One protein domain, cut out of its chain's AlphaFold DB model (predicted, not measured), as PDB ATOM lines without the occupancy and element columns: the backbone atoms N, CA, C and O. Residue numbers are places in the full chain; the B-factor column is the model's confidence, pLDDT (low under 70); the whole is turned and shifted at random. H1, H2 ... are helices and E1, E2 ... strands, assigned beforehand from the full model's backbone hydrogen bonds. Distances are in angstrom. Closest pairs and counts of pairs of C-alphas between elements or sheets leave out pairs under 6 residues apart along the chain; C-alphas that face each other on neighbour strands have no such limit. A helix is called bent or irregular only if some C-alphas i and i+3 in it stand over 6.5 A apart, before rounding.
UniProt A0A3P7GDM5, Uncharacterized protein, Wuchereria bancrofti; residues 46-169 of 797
ATOM      1  N   TYR A  46       3.821 -43.573  -1.291       89.98
ATOM      2  CA  TYR A  46       2.606 -43.466  -0.489       89.98
ATOM      3  C   TYR A  46       1.531 -42.716  -1.268       89.98
ATOM      4  O   TYR A  46       1.777 -41.620  -1.765       89.98
ATOM      5  N   ASN A  47       0.334 -43.284  -1.350       91.48
ATOM      6  CA  ASN A  47      -0.833 -42.634  -1.919       91.48
ATOM      7  C   ASN A  47      -1.589 -41.891  -0.796       91.48
ATOM      8  O   ASN A  47      -2.204 -42.518   0.068       91.48
ATOM      9  N   PRO A  48      -1.569 -40.546  -0.776       87.40
ATOM     10  CA  PRO A  48      -2.196 -39.766   0.287       87.40
ATOM     11  C   PRO A  48      -3.715 -39.596   0.138       87.40
ATOM     12  O   PRO A  48      -4.320 -38.940   0.988       87.40
ATOM     13  N   ILE A  49      -4.324 -40.098  -0.944       87.43
ATOM     14  CA  ILE A  49      -5.775 -40.035  -1.170       87.43
ATOM     15  C   ILE A  49      -6.471 -41.194  -0.455       87.43
ATOM     16  O   ILE A  49      -7.453 -40.965   0.246       87.43
ATOM     17  N   ASP A  50      -5.961 -42.415  -0.617       88.36
ATOM     18  CA  ASP A  50      -6.533 -43.628  -0.012       88.36
ATOM     19  C   ASP A  50      -5.736 -44.161   1.190       88.36
ATOM     20  O   ASP A  50      -6.221 -45.014   1.933       88.36
ATOM     21  N   GLY A  51      -4.535 -43.628   1.420       85.64
ATOM     22  CA  GLY A  51      -3.673 -43.985   2.536       85.64
ATOM     23  C   GLY A  51      -2.871 -45.274   2.343       85.64
ATOM     24  O   GLY A  51      -2.428 -45.852   3.339       85.64
ATOM     25  N   THR A  52      -2.687 -45.736   1.104       88.98
ATOM     26  CA  THR A  52      -1.996 -46.993   0.776       88.98
ATOM     27  C   THR A  52      -0.550 -46.788   0.306       88.98
ATOM     28  O   THR A  52      -0.110 -45.672   0.037       88.98
ATOM     29  N   MET A  53       0.224 -47.877   0.232       88.77
ATOM     30  CA  MET A  53       1.556 -47.883  -0.382       88.77
ATOM     31  C   MET A  53       1.473 -48.491  -1.788       88.77
ATOM     32  O   MET A  53       0.835 -49.528  -1.963       88.77
ATOM     33  N   TYR A  54       2.178 -47.913  -2.760       90.61
ATOM     34  CA  TYR A  54       2.252 -48.410  -4.135       90.61
ATOM     35  C   TYR A  54       3.703 -48.543  -4.617       90.61
ATOM     36  O   TYR A  54       4.632 -47.958  -4.050       90.61
ATOM     37  N   LYS A  55       3.901 -49.349  -5.665       87.96
ATOM     38  CA  LYS A  55       5.189 -49.503  -6.350       87.96
ATOM     39  C   LYS A  55       5.109 -48.816  -7.717       87.96
ATOM     40  O   LYS A  55       4.312 -49.262  -8.539       87.96
ATOM     41  N   PRO A  56       5.890 -47.755  -7.955       87.01
ATOM     42  CA  PRO A  56       5.906 -47.051  -9.231       87.01
ATOM     43  C   PRO A  56       6.630 -47.885 -10.294       87.01
ATOM     44  O   PRO A  56       7.544 -48.648  -9.977       87.01
ATOM     45  N   GLU A  57       6.267 -47.694 -11.561       83.13
ATOM     46  CA  GLU A  57       6.845 -48.424 -12.698       83.13
ATOM     47  C   GLU A  57       8.346 -48.147 -12.861       83.13
ATOM     48  O   GLU A  57       9.151 -49.071 -12.975       83.13
ATOM     49  N   HIS A  58       8.745 -46.877 -12.772       81.53
ATOM     50  CA  HIS A  58      10.133 -46.447 -12.951       81.53
ATOM     51  C   HIS A  58      10.981 -46.457 -11.669       81.53
ATOM     52  O   HIS A  58      12.091 -45.932 -11.646       81.53
ATOM     53  N   ASN A  59      10.503 -47.099 -10.600       86.15
ATOM     54  CA  ASN A  59      11.281 -47.323  -9.379       86.15
ATOM     55  C   ASN A  59      11.724 -46.049  -8.610       86.15
ATOM     56  O   ASN A  59      12.728 -46.069  -7.890       86.15
ATOM     57  N   TYR A  60      10.960 -44.960  -8.724       88.81
ATOM     58  CA  TYR A  60      11.088 -43.717  -7.949       88.81
ATOM     59  C   TYR A  60       9.703 -43.089  -7.709       88.81
ATOM     60  O   TYR A  60       8.765 -43.328  -8.474       88.81
ATOM     61  N   CYS A  61       9.552 -42.284  -6.656       92.07
ATOM     62  CA  CYS A  61       8.283 -41.610  -6.367       92.07
ATOM     63  C   CYS A  61       8.303 -40.173  -6.876       92.07
ATOM     64  O   CYS A  61       9.254 -39.443  -6.591       92.07
ATOM     65  N   ILE A  62       7.232 -39.757  -7.553       94.61
ATOM     66  CA  ILE A  62       7.063 -38.384  -8.036       94.61
ATOM     67  C   ILE A  62       5.839 -37.769  -7.373       94.61
ATOM     68  O   ILE A  62       4.774 -38.382  -7.366       94.61
ATOM     69  N   TYR A  63       5.973 -36.535  -6.886       94.94
ATOM     70  CA  TYR A  63       4.852 -35.707  -6.440       94.94
ATOM     71  C   TYR A  63       4.946 -34.328  -7.085       94.94
ATOM     72  O   TYR A  63       6.038 -33.779  -7.223       94.94
ATOM     73  N   GLY A  64       3.812 -33.748  -7.470       94.67
ATOM     74  CA  GLY A  64       3.794 -32.498  -8.219       94.67
ATOM     75  C   GLY A  64       2.597 -31.612  -7.934       94.67
ATOM     76  O   GLY A  64       1.503 -32.082  -7.620       94.67
ATOM     77  N   ILE A  65       2.803 -30.307  -8.076       90.10
ATOM     78  CA  ILE A  65       1.754 -29.294  -7.966       90.10
ATOM     79  C   ILE A  65       1.913 -28.275  -9.092       90.10
ATOM     80  O   ILE A  65       2.996 -27.724  -9.300       90.10
ATOM     81  N   LYS A  66       0.835 -28.026  -9.838       89.71
ATOM     82  CA  LYS A  66       0.839 -26.968 -10.853       89.71
ATOM     83  C   LYS A  66       0.972 -25.607 -10.183       89.71
ATOM     84  O   LYS A  66       0.382 -25.367  -9.125       89.71
ATOM     85  N   TYR A  67       1.699 -24.708 -10.823       83.62
ATOM     86  CA  TYR A  67       1.765 -23.308 -10.432       83.62
ATOM     87  C   TYR A  67       1.630 -22.420 -11.668       83.62
ATOM     88  O   TYR A  67       1.686 -22.888 -12.799       83.62
ATOM     89  N   TYR A  68       1.385 -21.132 -11.458       72.94
ATOM     90  CA  TYR A  68       1.153 -20.189 -12.547       72.94
ATOM     91  C   TYR A  68       2.141 -19.029 -12.449       72.94
ATOM     92  O   TYR A  68       2.123 -18.324 -11.444       72.94
ATOM     93  N   HIS A  69       2.957 -18.783 -13.481       59.91
ATOM     94  CA  HIS A  69       3.959 -17.704 -13.468       59.91
ATOM     95  C   HIS A  69       3.328 -16.314 -13.271       59.91
ATOM     96  O   HIS A  69       3.663 -15.603 -12.332       59.91
ATOM     97  N   ASN A  70       2.318 -15.976 -14.083       50.82
ATOM     98  CA  ASN A  70       1.655 -14.661 -14.061       50.82
ATOM     99  C   ASN A  70       0.625 -14.494 -12.931       50.82
ATOM    100  O   ASN A  70       0.078 -13.409 -12.747       50.82
ATOM    101  N   LYS A  71       0.283 -15.585 -12.236       42.60
ATOM    102  CA  LYS A  71      -0.714 -15.597 -11.153       42.60
ATOM    103  C   LYS A  71      -0.154 -16.053  -9.826       42.60
ATOM    104  O   LYS A  71      -0.923 -16.092  -8.871       42.60
ATOM    105  N   THR A  72       1.141 -16.381  -9.774       49.78
ATOM    106  CA  THR A  72       1.907 -16.550  -8.539       49.78
ATOM    107  C   THR A  72       1.071 -17.275  -7.487       49.78
ATOM    108  O   THR A  72       0.670 -16.737  -6.459       49.78
ATOM    109  N   GLY A  73       0.649 -18.473  -7.860       63.24
ATOM    110  CA  GLY A  73      -0.371 -19.232  -7.169       63.24
ATOM    111  C   GLY A  73      -0.281 -20.677  -7.609       63.24
ATOM    112  O   GLY A  73       0.214 -20.976  -8.697       63.24
ATOM    113  N   PHE A  74      -0.740 -21.564  -6.741       74.27
ATOM    114  CA  PHE A  74      -0.685 -23.001  -6.951       74.27
ATOM    115  C   PHE A  74      -2.080 -23.542  -7.218       74.27
ATOM    116  O   PHE A  74      -3.058 -23.052  -6.650       74.27
ATOM    117  N   ASP A  75      -2.159 -24.585  -8.034       80.38
ATOM    118  CA  ASP A  75      -3.370 -25.386  -8.125       80.38
ATOM    119  C   ASP A  75      -3.613 -26.135  -6.798       80.38
ATOM    120  O   ASP A  75      -2.706 -26.363  -5.994       80.38
ATOM    121  N   ASN A  76      -4.864 -26.503  -6.543       78.64
ATOM    122  CA  ASN A  76      -5.254 -27.287  -5.379       78.64
ATOM    123  C   ASN A  76      -5.078 -28.795  -5.601       78.64
ATOM    124  O   ASN A  76      -5.193 -29.552  -4.634       78.64
ATOM    125  N   VAL A  77      -4.785 -29.230  -6.825       87.60
ATOM    126  CA  VAL A  77      -4.569 -30.638  -7.173       87.60
ATOM    127  C   VAL A  77      -3.123 -31.057  -6.886       87.60
ATOM    128  O   VAL A  77      -2.177 -30.400  -7.320       87.60
ATOM    129  N   LEU A  78      -2.966 -32.164  -6.154       90.89
ATOM    130  CA  LEU A  78      -1.700 -32.883  -6.007       90.89
ATOM    131  C   LEU A  78      -1.662 -34.016  -7.036       90.89
ATOM    132  O   LEU A  78      -2.608 -34.803  -7.114       90.89
ATOM    133  N   TYR A  79      -0.563 -34.104  -7.773       95.34
ATOM    134  CA  TYR A  79      -0.273 -35.182  -8.714       95.34
ATOM    135  C   TYR A  79       0.787 -36.104  -8.121       95.34
ATOM    136  O   TYR A  79       1.699 -35.626  -7.444       95.34
ATOM    137  N   PHE A  80       0.674 -37.403  -8.371       94.53
ATOM    138  CA  PHE A  80       1.680 -38.392  -7.992       94.53
ATOM    139  C   PHE A  80       1.594 -39.616  -8.905       94.53
ATOM    140  O   PHE A  80       0.519 -39.923  -9.415       94.53
ATOM    141  N   ASN A  81       2.720 -40.295  -9.141       94.45
ATOM    142  CA  ASN A  81       2.864 -41.350 -10.158       94.45
ATOM    143  C   ASN A  81       2.292 -42.723  -9.745       94.45
ATOM    144  O   ASN A  81       2.892 -43.764 -10.005       94.45
ATOM    145  N   ASP A  82       1.147 -42.729  -9.064       92.35
ATOM    146  CA  ASP A  82       0.372 -43.952  -8.857       92.35
ATOM    147  C   ASP A  82      -0.480 -44.214 -10.105       92.35
ATOM    148  O   ASP A  82      -1.217 -43.336 -10.568       92.35
ATOM    149  N   GLN A  83      -0.418 -45.431 -10.643       87.97
ATOM    150  CA  GLN A  83      -1.260 -45.848 -11.767       87.97
ATOM    151  C   GLN A  83      -2.754 -45.846 -11.395       87.97
ATOM    152  O   GLN A  83      -3.600 -45.647 -12.267       87.97
ATOM    153  N   ASN A  84      -3.084 -46.013 -10.107       89.35
ATOM    154  CA  ASN A  84      -4.457 -45.978  -9.596       89.35
ATOM    155  C   ASN A  84      -4.979 -44.557  -9.338       89.35
ATOM    156  O   ASN A  84      -6.169 -44.382  -9.058       89.35
ATOM    157  N   TYR A  85      -4.126 -43.532  -9.421       91.59
ATOM    158  CA  TYR A  85      -4.576 -42.148  -9.325       91.59
ATOM    159  C   TYR A  85      -5.613 -41.861 -10.430       91.59
ATOM    160  O   TYR A  85      -5.464 -42.354 -11.552       91.59
ATOM    161  N   PRO A  86      -6.685 -41.083 -10.165       90.53
ATOM    162  CA  PRO A  86      -7.770 -40.846 -11.121       90.53
ATOM    163  C   PRO A  86      -7.358 -39.902 -12.269       90.53
ATOM    164  O   PRO A  86      -7.945 -38.840 -12.472       90.53
ATOM    165  N   TRP A  87      -6.365 -40.307 -13.067       92.15
ATOM    166  CA  TRP A  87      -5.800 -39.563 -14.196       92.15
ATOM    167  C   TRP A  87      -6.847 -39.164 -15.234       92.15
ATOM    168  O   TRP A  87      -6.773 -38.078 -15.797       92.15
ATOM    169  N   HIS A  88      -7.867 -40.000 -15.442       88.81
ATOM    170  CA  HIS A  88      -8.973 -39.725 -16.363       88.81
ATOM    171  C   HIS A  88      -9.819 -38.499 -15.973       88.81
ATOM    172  O   HIS A  88     -10.552 -37.977 -16.808       88.81
ATOM    173  N   GLN A  89      -9.736 -38.043 -14.718       90.70
ATOM    174  CA  GLN A  89     -10.438 -36.852 -14.221       90.70
ATOM    175  C   GLN A  89      -9.560 -35.598 -14.245       90.70
ATOM    176  O   GLN A  89     -10.053 -34.505 -13.968       90.70
ATOM    177  N   GLN A  90      -8.267 -35.742 -14.547       92.54
ATOM    178  CA  GLN A  90      -7.316 -34.640 -14.554       92.54
ATOM    179  C   GLN A  90      -7.026 -34.141 -15.970       92.54
ATOM    180  O   GLN A  90      -7.245 -34.815 -16.973       92.54
ATOM    181  N   ASP A  91      -6.498 -32.923 -16.049       92.33
ATOM    182  CA  ASP A  91      -6.052 -32.303 -17.294       92.33
ATOM    183  C   ASP A  91      -4.654 -32.756 -17.738       92.33
ATOM    184  O   ASP A  91      -4.213 -32.376 -18.816       92.33
ATOM    185  N   ILE A  92      -3.960 -33.561 -16.936       92.78
ATOM    186  CA  ILE A  92      -2.628 -34.108 -17.209       92.78
ATOM    187  C   ILE A  92      -2.736 -35.630 -17.298       92.78
ATOM    188  O   ILE A  92      -3.488 -36.240 -16.544       92.78
ATOM    189  N   THR A  93      -1.969 -36.251 -18.195       93.29
ATOM    190  CA  THR A  93      -1.878 -37.717 -18.292       93.29
ATOM    191  C   THR A  93      -0.712 -38.258 -17.465       93.29
ATOM    192  O   THR A  93       0.302 -37.576 -17.314       93.29
ATOM    193  N   HIS A  94      -0.815 -39.508 -16.997       93.48
ATOM    194  CA  HIS A  94       0.272 -40.195 -16.279       93.48
ATOM    195  C   HIS A  94       1.598 -40.138 -17.054       93.48
ATOM    196  O   HIS A  94       2.628 -39.743 -16.519       93.48
ATOM    197  N   LYS A  95       1.543 -40.427 -18.360       92.40
ATOM    198  CA  LYS A  95       2.712 -40.441 -19.246       92.40
ATOM    199  C   LYS A  95       3.406 -39.082 -19.348       92.40
ATOM    200  O   LYS A  95       4.630 -39.020 -19.295       92.40
ATOM    201  N   GLU A  96       2.651 -37.995 -19.521       92.65
ATOM    202  CA  GLU A  96       3.257 -36.656 -19.574       92.65
ATOM    203  C   GLU A  96       3.799 -36.230 -18.205       92.65
ATOM    204  O   GLU A  96       4.809 -35.533 -18.154       92.65
ATOM    205  N   PHE A  97       3.187 -36.678 -17.103       94.78
ATOM    206  CA  PHE A  97       3.679 -36.403 -15.752       94.78
ATOM    207  C   PHE A  97       5.033 -37.064 -15.483       94.78
ATOM    208  O   PHE A  97       5.958 -36.392 -15.031       94.78
ATOM    209  N   GLU A  98       5.180 -38.343 -15.825       92.75
ATOM    210  CA  GLU A  98       6.455 -39.054 -15.681       92.75
ATOM    211  C   GLU A  98       7.525 -38.494 -16.618       92.75
ATOM    212  O   GLU A  98       8.629 -38.182 -16.178       92.75
ATOM    213  N   LYS A  99       7.185 -38.252 -17.888       91.97
ATOM    214  CA  LYS A  99       8.093 -37.621 -18.858       91.97
ATOM    215  C   LYS A  99       8.598 -36.261 -18.377       91.97
ATOM    216  O   LYS A  99       9.773 -35.951 -18.561       91.97
ATOM    217  N   ALA A 100       7.724 -35.454 -17.775       92.02
ATOM    218  CA  ALA A 100       8.090 -34.149 -17.248       92.02
ATOM    219  C   ALA A 100       9.003 -34.235 -16.025       92.02
ATOM    220  O   ALA A 100       9.684 -33.254 -15.783       92.02
ATOM    221  N   ALA A 101       9.015 -35.349 -15.282       91.89
ATOM    222  CA  ALA A 101       9.842 -35.570 -14.093       91.89
ATOM    223  C   ALA A 101      11.123 -36.376 -14.364       91.89
ATOM    224  O   ALA A 101      12.065 -36.309 -13.574       91.89
ATOM    225  N   GLN A 102      11.175 -37.124 -15.469       89.20
ATOM    226  CA  GLN A 102      12.280 -38.022 -15.811       89.20
ATOM    227  C   GLN A 102      13.662 -37.349 -15.701       89.20
ATOM    228  O   GLN A 102      14.504 -37.903 -14.996       89.20
ATOM    229  N   PRO A 103      13.904 -36.142 -16.264       84.69
ATOM    230  CA  PRO A 103      15.223 -35.507 -16.177       84.69
ATOM    231  C   PRO A 103      15.688 -35.222 -14.745       84.69
ATOM    232  O   PRO A 103      16.885 -35.209 -14.488       84.69
ATOM    233  N   LEU A 104      14.757 -34.977 -13.816       86.44
ATOM    234  CA  LEU A 104      15.063 -34.802 -12.395       86.44
ATOM    235  C   LEU A 104      15.370 -36.144 -11.723       86.44
ATOM    236  O   LEU A 104      16.286 -36.239 -10.913       86.44
ATOM    237  N   CYS A 105      14.579 -37.171 -12.029       86.94
ATOM    238  CA  CYS A 105      14.705 -38.485 -11.408       86.94
ATOM    239  C   CYS A 105      15.944 -39.261 -11.878       86.94
ATOM    240  O   CYS A 105      16.499 -40.029 -11.093       86.94
ATOM    241  N   ASP A 106      16.406 -39.034 -13.111       82.46
ATOM    242  CA  ASP A 106      17.642 -39.624 -13.645       82.46
ATOM    243  C   ASP A 106      18.870 -39.246 -12.798       82.46
ATOM    244  O   ASP A 106      19.766 -40.064 -12.580       82.46
ATOM    245  N   ASP A 107      18.872 -38.037 -12.233       76.09
ATOM    246  CA  ASP A 107      19.972 -37.530 -11.414       76.09
ATOM    247  C   ASP A 107      19.926 -38.026  -9.961       76.09
ATOM    248  O   ASP A 107      20.901 -37.876  -9.219       76.09
ATOM    249  N   LEU A 108      18.840 -38.680  -9.533       74.34
ATOM    250  CA  LEU A 108      18.683 -39.142  -8.150       74.34
ATOM    251  C   LEU A 108      19.793 -40.128  -7.743       74.34
ATOM    252  O   LEU A 108      20.235 -40.130  -6.594       74.34
ATOM    253  N   GLY A 109      20.288 -40.932  -8.690       66.50
ATOM    254  CA  GLY A 109      21.414 -41.843  -8.472       66.50
ATOM    255  C   GLY A 109      22.756 -41.133  -8.261       66.50
ATOM    256  O   GLY A 109      23.599 -41.645  -7.530       66.50
ATOM    257  N   ILE A 110      22.941 -39.946  -8.849       61.09
ATOM    258  CA  ILE A 110      24.170 -39.144  -8.733       61.09
ATOM    259  C   ILE A 110      24.240 -38.484  -7.350       61.09
ATOM    260  O   ILE A 110      25.294 -38.473  -6.718       61.09
ATOM    261  N   TYR A 111      23.105 -37.978  -6.859       54.03
ATOM    262  CA  TYR A 111      23.006 -37.310  -5.556       54.03
ATOM    263  C   TYR A 111      22.796 -38.264  -4.377       54.03
ATOM    264  O   TYR A 111      22.712 -37.802  -3.239       54.03
ATOM    265  N   ALA A 112      22.755 -39.579  -4.619       49.71
ATOM    266  CA  ALA A 112      22.686 -40.599  -3.580       49.71
ATOM    267  C   ALA A 112      23.982 -40.624  -2.753       49.71
ATOM    268  O   ALA A 112      24.806 -41.532  -2.850       49.71
ATOM    269  N   GLN A 113      24.166 -39.622  -1.896       50.33
ATOM    270  CA  GLN A 113      25.099 -39.720  -0.793       50.33
ATOM    271  C   GLN A 113      24.614 -40.875   0.079       50.33
ATOM    272  O   GLN A 113      23.506 -40.820   0.619       50.33
ATOM    273  N   LEU A 114      25.457 -41.906   0.210       45.22
ATOM    274  CA  LEU A 114      25.217 -43.161   0.944       45.22
ATOM    275  C   LEU A 114      24.647 -42.982   2.370       45.22
ATOM    276  O   LEU A 114      24.165 -43.950   2.948       45.22
ATOM    277  N   ASN A 115      24.678 -41.763   2.920       44.35
ATOM    278  CA  ASN A 115      24.317 -41.442   4.299       44.35
ATOM    279  C   ASN A 115      23.112 -40.489   4.455       44.35
ATOM    280  O   ASN A 115      22.791 -40.131   5.586       44.35
ATOM    281  N   SER A 116      22.445 -40.048   3.380       48.24
ATOM    282  CA  SER A 116      21.247 -39.197   3.522       48.24
ATOM    283  C   SER A 116      20.019 -40.030   3.925       48.24
ATOM    284  O   SER A 116      19.734 -41.070   3.334       48.24
ATOM    285  N   GLN A 117      19.284 -39.589   4.956       50.29
ATOM    286  CA  GLN A 117      18.074 -40.278   5.439       50.29
ATOM    287  C   GLN A 117      16.967 -40.323   4.367       50.29
ATOM    288  O   GLN A 117      16.160 -41.251   4.348       50.29
ATOM    289  N   TYR A 118      16.968 -39.341   3.461       56.71
ATOM    290  CA  TYR A 118      16.104 -39.230   2.291       56.71
ATOM    291  C   TYR A 118      16.913 -38.647   1.139       56.71
ATOM    292  O   TYR A 118      17.638 -37.677   1.335       56.71
ATOM    293  N   ASN A 119      16.737 -39.193  -0.061       71.04
ATOM    294  CA  ASN A 119      17.318 -38.628  -1.270       71.04
ATOM    295  C   ASN A 119      16.179 -38.017  -2.081       71.04
ATOM    296  O   ASN A 119      15.336 -38.746  -2.610       71.04
ATOM    297  N   THR A 120      16.082 -36.687  -2.059       76.65
ATOM    298  CA  THR A 120      14.964 -35.939  -2.638       76.65
ATOM    299  C   THR A 120      15.486 -34.798  -3.496       76.65
ATOM    300  O   THR A 120      16.247 -33.962  -3.024       76.65
ATOM    301  N   LEU A 121      15.021 -34.728  -4.739       83.53
ATOM    302  CA  LEU A 121      15.317 -33.646  -5.670       83.53
ATOM    303  C   LEU A 121      14.045 -32.862  -5.990       83.53
ATOM    304  O   LEU A 121      12.940 -33.406  -5.964       83.53
ATOM    305  N   TYR A 122      14.211 -31.575  -6.294       84.63
ATOM    306  CA  TYR A 122      13.120 -30.654  -6.604       84.63
ATOM    307  C   TYR A 122      13.471 -29.794  -7.810       84.63
ATOM    308  O   TYR A 122      14.571 -29.240  -7.859       84.63
ATOM    309  N   TYR A 123      12.515 -29.589  -8.715       86.70
ATOM    310  CA  TYR A 123      12.631 -28.580  -9.771       86.70
ATOM    311  C   TYR A 123      11.270 -28.163 -10.341       86.70
ATOM    312  O   TYR A 123      10.243 -28.780 -10.049       86.70
ATOM    313  N   ALA A 124      11.255 -27.110 -11.154       87.49
ATOM    314  CA  ALA A 124      10.110 -26.802 -11.999       87.49
ATOM    315  C   ALA A 124      10.253 -27.409 -13.393       87.49
ATOM    316  O   ALA A 124      11.336 -27.463 -13.965       87.49
ATOM    317  N   ALA A 125       9.122 -27.774 -13.966       91.24
ATOM    318  CA  ALA A 125       8.983 -28.212 -15.337       91.24
ATOM    319  C   ALA A 125       7.721 -27.585 -15.943       91.24
ATOM    320  O   ALA A 125       6.959 -26.889 -15.271       91.24
ATOM    321  N   TRP A 126       7.480 -27.870 -17.214       89.90
ATOM    322  CA  TRP A 126       6.246 -27.533 -17.915       89.90
ATOM    323  C   TRP A 126       5.642 -28.802 -18.493       89.90
ATOM    324  O   TRP A 126       6.348 -29.683 -18.978       89.90
ATOM    325  N   ILE A 127       4.321 -28.905 -18.443       91.00
ATOM    326  CA  ILE A 127       3.613 -30.126 -18.809       91.00
ATOM    327  C   ILE A 127       2.481 -29.840 -19.780       91.00
ATOM    328  O   ILE A 127       1.728 -28.876 -19.612       91.00
ATOM    329  N   MET A 128       2.365 -30.691 -20.799       89.98
ATOM    330  CA  MET A 128       1.277 -30.623 -21.763       89.98
ATOM    331  C   MET A 128       0.005 -31.209 -21.148       89.98
ATOM    332  O   MET A 128      -0.015 -32.326 -20.631       89.98
ATOM    333  N   THR A 129      -1.074 -30.443 -21.225       91.25
ATOM    334  CA  THR A 129      -2.408 -30.877 -20.807       91.25
ATOM    335  C   THR A 129      -3.146 -31.594 -21.936       91.25
ATOM    336  O   THR A 129      -2.808 -31.460 -23.110       91.25
ATOM    337  N   THR A 130      -4.242 -32.275 -21.608       89.41
ATOM    338  CA  THR A 130      -5.159 -32.914 -22.571       89.41
ATOM    339  C   THR A 130      -5.808 -31.936 -23.555       89.41
ATOM    340  O   THR A 130      -6.357 -32.358 -24.570       89.41
ATOM    341  N   LYS A 131      -5.733 -30.624 -23.289       88.65
ATOM    342  CA  LYS A 131      -6.178 -29.554 -24.195       88.65
ATOM    343  C   LYS A 131      -5.062 -29.024 -25.103       88.65
ATOM    344  O   LYS A 131      -5.259 -27.998 -25.745       88.65
ATOM    345  N   ASN A 132      -3.899 -29.682 -25.138       85.15
ATOM    346  CA  ASN A 132      -2.698 -29.244 -25.860       85.15
ATOM    347  C   ASN A 132      -2.201 -27.847 -25.444       85.15
ATOM    348  O   ASN A 132      -1.588 -27.133 -26.234       85.15
ATOM    349  N   THR A 133      -2.459 -27.445 -24.196       86.84
ATOM    350  CA  THR A 133      -1.870 -26.245 -23.577       86.84
ATOM    351  C   THR A 133      -0.832 -26.646 -22.541       86.84
ATOM    352  O   THR A 133      -0.976 -27.705 -21.928       86.84
ATOM    353  N   TYR A 134       0.164 -25.798 -22.293       87.07
ATOM    354  CA  TYR A 134       1.199 -26.053 -21.292       87.07
ATOM    355  C   TYR A 134       0.936 -25.312 -19.987       87.07
ATOM    356  O   TYR A 134       0.508 -24.159 -19.994       87.07
ATOM    357  N   ASN A 135       1.212 -25.986 -18.875       88.38
ATOM    358  CA  ASN A 135       1.182 -25.413 -17.534       88.38
ATOM    359  C   ASN A 135       2.521 -25.652 -16.843       88.38
ATOM    360  O   ASN A 135       3.143 -26.694 -17.053       88.38
ATOM    361  N   ASP A 136       2.929 -24.731 -15.975       89.92
ATOM    362  CA  ASP A 136       4.080 -24.962 -15.112       89.92
ATOM    363  C   ASP A 136       3.719 -25.921 -13.970       89.92
ATOM    364  O   ASP A 136       2.618 -25.882 -13.404       89.92
ATOM    365  N   ILE A 137       4.663 -26.783 -13.609       92.20
ATOM    366  CA  ILE A 137       4.523 -27.749 -12.525       92.20
ATOM    367  C   ILE A 137       5.800 -27.797 -11.697       92.20
ATOM    368  O   ILE A 137       6.905 -27.831 -12.228       92.20
ATOM    369  N   PHE A 138       5.657 -27.775 -10.374       91.25
ATOM    370  CA  PHE A 138       6.768 -27.981  -9.455       91.25
ATOM    371  C   PHE A 138       6.752 -29.426  -8.982       91.25
ATOM    372  O   PHE A 138       5.729 -29.898  -8.477       91.25
ATOM    373  N   LEU A 139       7.868 -30.118  -9.185       92.93
ATOM    374  CA  LEU A 139       8.005 -31.557  -9.029       92.93
ATOM    375  C   LEU A 139       9.023 -31.885  -7.940       92.93
ATOM    376  O   LEU A 139      10.042 -31.209  -7.789       92.93
ATOM    377  N   LEU A 140       8.735 -32.960  -7.218       91.10
ATOM    378  CA  LEU A 140       9.622 -33.643  -6.291       91.10
ATOM    379  C   LEU A 140       9.834 -35.067  -6.801       91.10
ATOM    380  O   LEU A 140       8.860 -35.739  -7.142       91.10
ATOM    381  N   CYS A 141      11.085 -35.523  -6.797       90.65
ATOM    382  CA  CYS A 141      11.448 -36.920  -7.011       90.65
ATOM    383  C   CYS A 141      12.207 -37.441  -5.788       90.65
ATOM    384  O   CYS A 141      13.111 -36.760  -5.306       90.65
ATOM    385  N   CYS A 142      11.838 -38.609  -5.254       88.00
ATOM    386  CA  CYS A 142      12.450 -39.133  -4.028       88.00
ATOM    387  C   CYS A 142      12.589 -40.656  -3.974       88.00
ATOM    388  O   CYS A 142      11.754 -41.395  -4.507       88.00
ATOM    389  N   LYS A 143      13.639 -41.109  -3.268       82.16
ATOM    390  CA  LYS A 143      13.876 -42.513  -2.887       82.16
ATOM    391  C   LYS A 143      14.954 -42.625  -1.781       82.16
ATOM    392  O   LYS A 143      16.133 -42.496  -2.099       82.16
ATOM    393  N   PRO A 144      14.603 -42.920  -0.512       76.57
ATOM    394  CA  PRO A 144      13.263 -42.947   0.068       76.57
ATOM    395  C   PRO A 144      12.679 -41.536   0.196       76.57
ATOM    396  O   PRO A 144      13.391 -40.535   0.130       76.57
ATOM    397  N   CYS A 145      11.365 -41.474   0.393       80.64
ATOM    398  CA  CYS A 145      10.604 -40.232   0.482       80.64
ATOM    399  C   CYS A 145      10.333 -39.804   1.928       80.64
ATOM    400  O   CYS A 145      10.262 -40.665   2.811       80.64
ATOM    401  N   PRO A 146      10.113 -38.500   2.173       74.92
ATOM    402  CA  PRO A 146       9.690 -38.016   3.481       74.92
ATOM    403  C   PRO A 146       8.338 -38.621   3.890       74.92
ATOM    404  O   PRO A 146       7.463 -38.875   3.059       74.92
ATOM    405  N   VAL A 147       8.156 -38.843   5.194       71.26
ATOM    406  CA  VAL A 147       6.938 -39.454   5.746       71.26
ATOM    407  C   VAL A 147       5.825 -38.409   5.833       71.26
ATOM    408  O   VAL A 147       5.759 -37.629   6.781       71.26
ATOM    409  N   VAL A 148       4.931 -38.400   4.844       76.11
ATOM    410  CA  VAL A 148       3.855 -37.407   4.713       76.11
ATOM    411  C   VAL A 148       2.540 -38.118   4.412       76.11
ATOM    412  O   VAL A 148       2.436 -38.842   3.426       76.11
ATOM    413  N   LYS A 149       1.526 -37.918   5.265       77.54
ATOM    414  CA  LYS A 149       0.327 -38.774   5.286       77.54
ATOM    415  C   LYS A 149      -0.892 -38.204   4.564       77.54
ATOM    416  O   LYS A 149      -1.850 -38.929   4.341       77.54
ATOM    417  N   THR A 150      -0.912 -36.915   4.236       78.53
ATOM    418  CA  THR A 150      -2.118 -36.274   3.683       78.53
ATOM    419  C   THR A 150      -1.815 -35.436   2.449       78.53
ATOM    420  O   THR A 150      -0.732 -34.864   2.312       78.53
ATOM    421  N   VAL A 151      -2.816 -35.292   1.574       79.53
ATOM    422  CA  VAL A 151      -2.740 -34.431   0.379       79.53
ATOM    423  C   VAL A 151      -2.410 -32.985   0.762       79.53
ATOM    424  O   VAL A 151      -1.622 -32.314   0.097       79.53
ATOM    425  N   ALA A 152      -2.994 -32.483   1.856       74.92
ATOM    426  CA  ALA A 152      -2.737 -31.129   2.339       74.92
ATOM    427  C   ALA A 152      -1.268 -30.929   2.742       74.92
ATOM    428  O   ALA A 152      -0.664 -29.943   2.321       74.92
ATOM    429  N   GLN A 153      -0.685 -31.875   3.482       75.71
ATOM    430  CA  GLN A 153       0.719 -31.804   3.895       75.71
ATOM    431  C   GLN A 153       1.679 -31.881   2.701       75.71
ATOM    432  O   GLN A 153       2.623 -31.101   2.640       75.71
ATOM    433  N   TRP A 154       1.413 -32.742   1.715       81.79
ATOM    434  CA  TRP A 154       2.224 -32.803   0.493       81.79
ATOM    435  C   TRP A 154       2.214 -31.486  -0.281       81.79
ATOM    436  O   TRP A 154       3.267 -30.983  -0.671       81.79
ATOM    437  N   ARG A 155       1.035 -30.872  -0.444       80.60
ATOM    438  CA  ARG A 155       0.928 -29.544  -1.068       80.60
ATOM    439  C   ARG A 155       1.708 -28.494  -0.277       80.60
ATOM    440  O   ARG A 155       2.380 -27.672  -0.884       80.60
ATOM    441  N   ILE A 156       1.634 -28.522   1.052       69.86
ATOM    442  CA  ILE A 156       2.394 -27.622   1.929       69.86
ATOM    443  C   ILE A 156       3.906 -27.779   1.709       69.86
ATOM    444  O   ILE A 156       4.600 -26.775   1.553       69.86
ATOM    445  N   ILE A 157       4.407 -29.015   1.645       74.73
ATOM    446  CA  ILE A 157       5.833 -29.303   1.442       74.73
ATOM    447  C   ILE A 157       6.310 -28.807   0.079       74.73
ATOM    448  O   ILE A 157       7.310 -28.096   0.011       74.73
ATOM    449  N   LEU A 158       5.577 -29.113  -0.995       81.24
ATOM    450  CA  LEU A 158       5.926 -28.657  -2.343       81.24
ATOM    451  C   LEU A 158       5.930 -27.124  -2.439       81.24
ATOM    452  O   LEU A 158       6.880 -26.542  -2.958       81.24
ATOM    453  N   LYS A 159       4.907 -26.457  -1.889       76.55
ATOM    454  CA  LYS A 159       4.818 -24.987  -1.873       76.55
ATOM    455  C   LYS A 159       5.958 -24.353  -1.086       76.55
ATOM    456  O   LYS A 159       6.523 -23.355  -1.529       76.55
ATOM    457  N   LEU A 160       6.314 -24.934   0.060       68.18
ATOM    458  CA  LEU A 160       7.448 -24.456   0.838       68.18
ATOM    459  C   LEU A 160       8.751 -24.597   0.057       68.18
ATOM    460  O   LEU A 160       9.521 -23.647  -0.019       68.18
ATOM    461  N   GLN A 161       9.013 -25.781  -0.491       76.16
ATOM    462  CA  GLN A 161      10.264 -26.065  -1.188       76.16
ATOM    463  C   GLN A 161      10.430 -25.163  -2.410       76.16
ATOM    464  O   GLN A 161      11.523 -24.653  -2.647       76.16
ATOM    465  N   PHE A 162       9.334 -24.864  -3.111       75.74
ATOM    466  CA  PHE A 162       9.315 -23.846  -4.156       75.74
ATOM    467  C   PHE A 162       9.737 -22.464  -3.624       75.74
ATOM    468  O   PHE A 162      10.611 -21.826  -4.208       75.74
ATOM    469  N   LEU A 163       9.174 -22.002  -2.499       64.56
ATOM    470  CA  LEU A 163       9.486 -20.681  -1.933       64.56
ATOM    471  C   LEU A 163      10.892 -20.558  -1.341       64.56
ATOM    472  O   LEU A 163      11.542 -19.534  -1.549       64.56
ATOM    473  N   ILE A 164      11.368 -21.565  -0.598       61.30
ATOM    474  CA  ILE A 164      12.714 -21.527  -0.002       61.30
ATOM    475  C   ILE A 164      13.747 -21.318  -1.107       61.30
ATOM    476  O   ILE A 164      14.632 -20.471  -0.974       61.30
ATOM    477  N   ARG A 165      13.585 -22.044  -2.217       67.47
ATOM    478  CA  ARG A 165      14.474 -21.958  -3.374       67.47
ATOM    479  C   ARG A 165      14.340 -20.635  -4.123       67.47
ATOM    480  O   ARG A 165      15.318 -20.193  -4.715       67.47
ATOM    481  N   ARG A 166      13.167 -19.990  -4.080       62.46
ATOM    482  CA  ARG A 166      12.905 -18.720  -4.771       62.46
ATOM    483  C   ARG A 166      13.302 -17.454  -4.030       62.46
ATOM    484  O   ARG A 166      13.679 -16.500  -4.696       62.46
ATOM    485  N   GLN A 167      13.145 -17.400  -2.711       51.46
ATOM    486  CA  GLN A 167      13.112 -16.110  -2.004       51.46
ATOM    487  C   GLN A 167      13.891 -16.095  -0.690       51.46
ATOM    488  O   GLN A 167      14.576 -15.118  -0.414       51.46
ATOM    489  N   HIS A 168      13.828 -17.155   0.120       46.04
ATOM    490  CA  HIS A 168      14.367 -17.102   1.488       46.04
ATOM    491  C   HIS A 168      15.834 -17.492   1.614       46.04
ATOM    492  O   HIS A 168      16.480 -17.118   2.590       46.04
ATOM    493  N   SER A 169      16.348 -18.265   0.662       51.35
ATOM    494  CA  SER A 169      17.743 -18.687   0.691       51.35
ATOM    495  C   SER A 169      18.632 -17.846  -0.215       51.35
ATOM    496  O   SER A 169      19.822 -18.109  -0.243       51.35
TER     497      SER A 169
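Overview. This is residues 46 to 169 of the 797 residues of an uncharacterized protein of Wuchereria bancrofti (UniProt A0A3P7GDM5). What does this domain look like? A strongly twisted sheet of four antiparallel strands is sandwiched between two helices, with H2 crossing one face and H1 covering the other; the small strand E1 lies off to the side of this body. What is it made of? The printed part has 124 residues with two named helices and five named strands, E1 E2 E3 H1 E4 E5 H2 along the chain, in the class mixed, helices and strands; the sheet's order is E3 E2 E5 E4. It is compact, with a radius of gyration of the C-alphas of 14.0 A and spans of 43 by 35 by 26 A.

Along the chain. Where are the sheet's strands? E3 is residues 73 to 80, 19.3 A long, and bends by 69 degrees at residue 76; E2 is residues 61 to 68, 23.4 A. E5 is residues 134 to 142, 24.4 A; E4 is residues 120 to 128, 24.1 A, and bends by 60 degrees at residue 124. Where are the other elements? H1, residues 94 to 109, is 22.6 A long, and H2, residues 151 to 168, is 24.4 A, from C-alpha 151 at (-2.740, -34.431, 0.379) to C-alpha 168 at (14.367, -17.102, 1.488). E1, residues 52 to 54, is 6.6 A long and begins with C-alpha 52 at (-1.996, -46.993, 0.776).

Arrangement. How do the strands pair? E2 and E5 are antiparallel at 148 degrees, with N 63 and O 140 3.0 A apart, within hydrogen-bond range. The hairpin E2 and E3 has N 64 and O 79 within range at 2.8 A, and the hairpin E4 and E5 has N 125 and O 137 at 2.8 A. Where are the helices? H1 and H2 are on opposite faces of the sheet, three layers with helices on both faces. H2, at a height over the sheet of 8.3 A, runs across the strands, at 64 degrees to E2 on the local plane; its closest C-alphas to E3 are those of Arg 155 and Leu 78, 6.5 A. H1 comes closest to E5 with the C-alphas of Cys 105 and Cys 141, 5.7 A. How well formed are the helices' backbones? H1 is irregular, with C-alphas 100 and 103 7.3 A apart, and H2 only just, with C-alphas 165 and 168 6.9 A apart. Of the O i to N i+4 pairs, 7 of 12 in H1 and 13 of 14 in H2 are within hydrogen-bond range. What pairs with E1? It pairs with no named strand, but residues 46 to 47 pair with its residues 52 to 53, antiparallel.

Size, cuts and confidence. How far does it reach? The two C-alphas farthest apart, those of Asn 115 and Lys 131, are 43.4 A apart. Are there cuts or long links? The printed part has no cut, and the link from E3 to H1, 13 residues, is long. Where is confidence low? The mean pLDDT of the printed part is 80.4; under 70 are residues 69 to 73, 109 to 118, 156, 160 and 163 to 169.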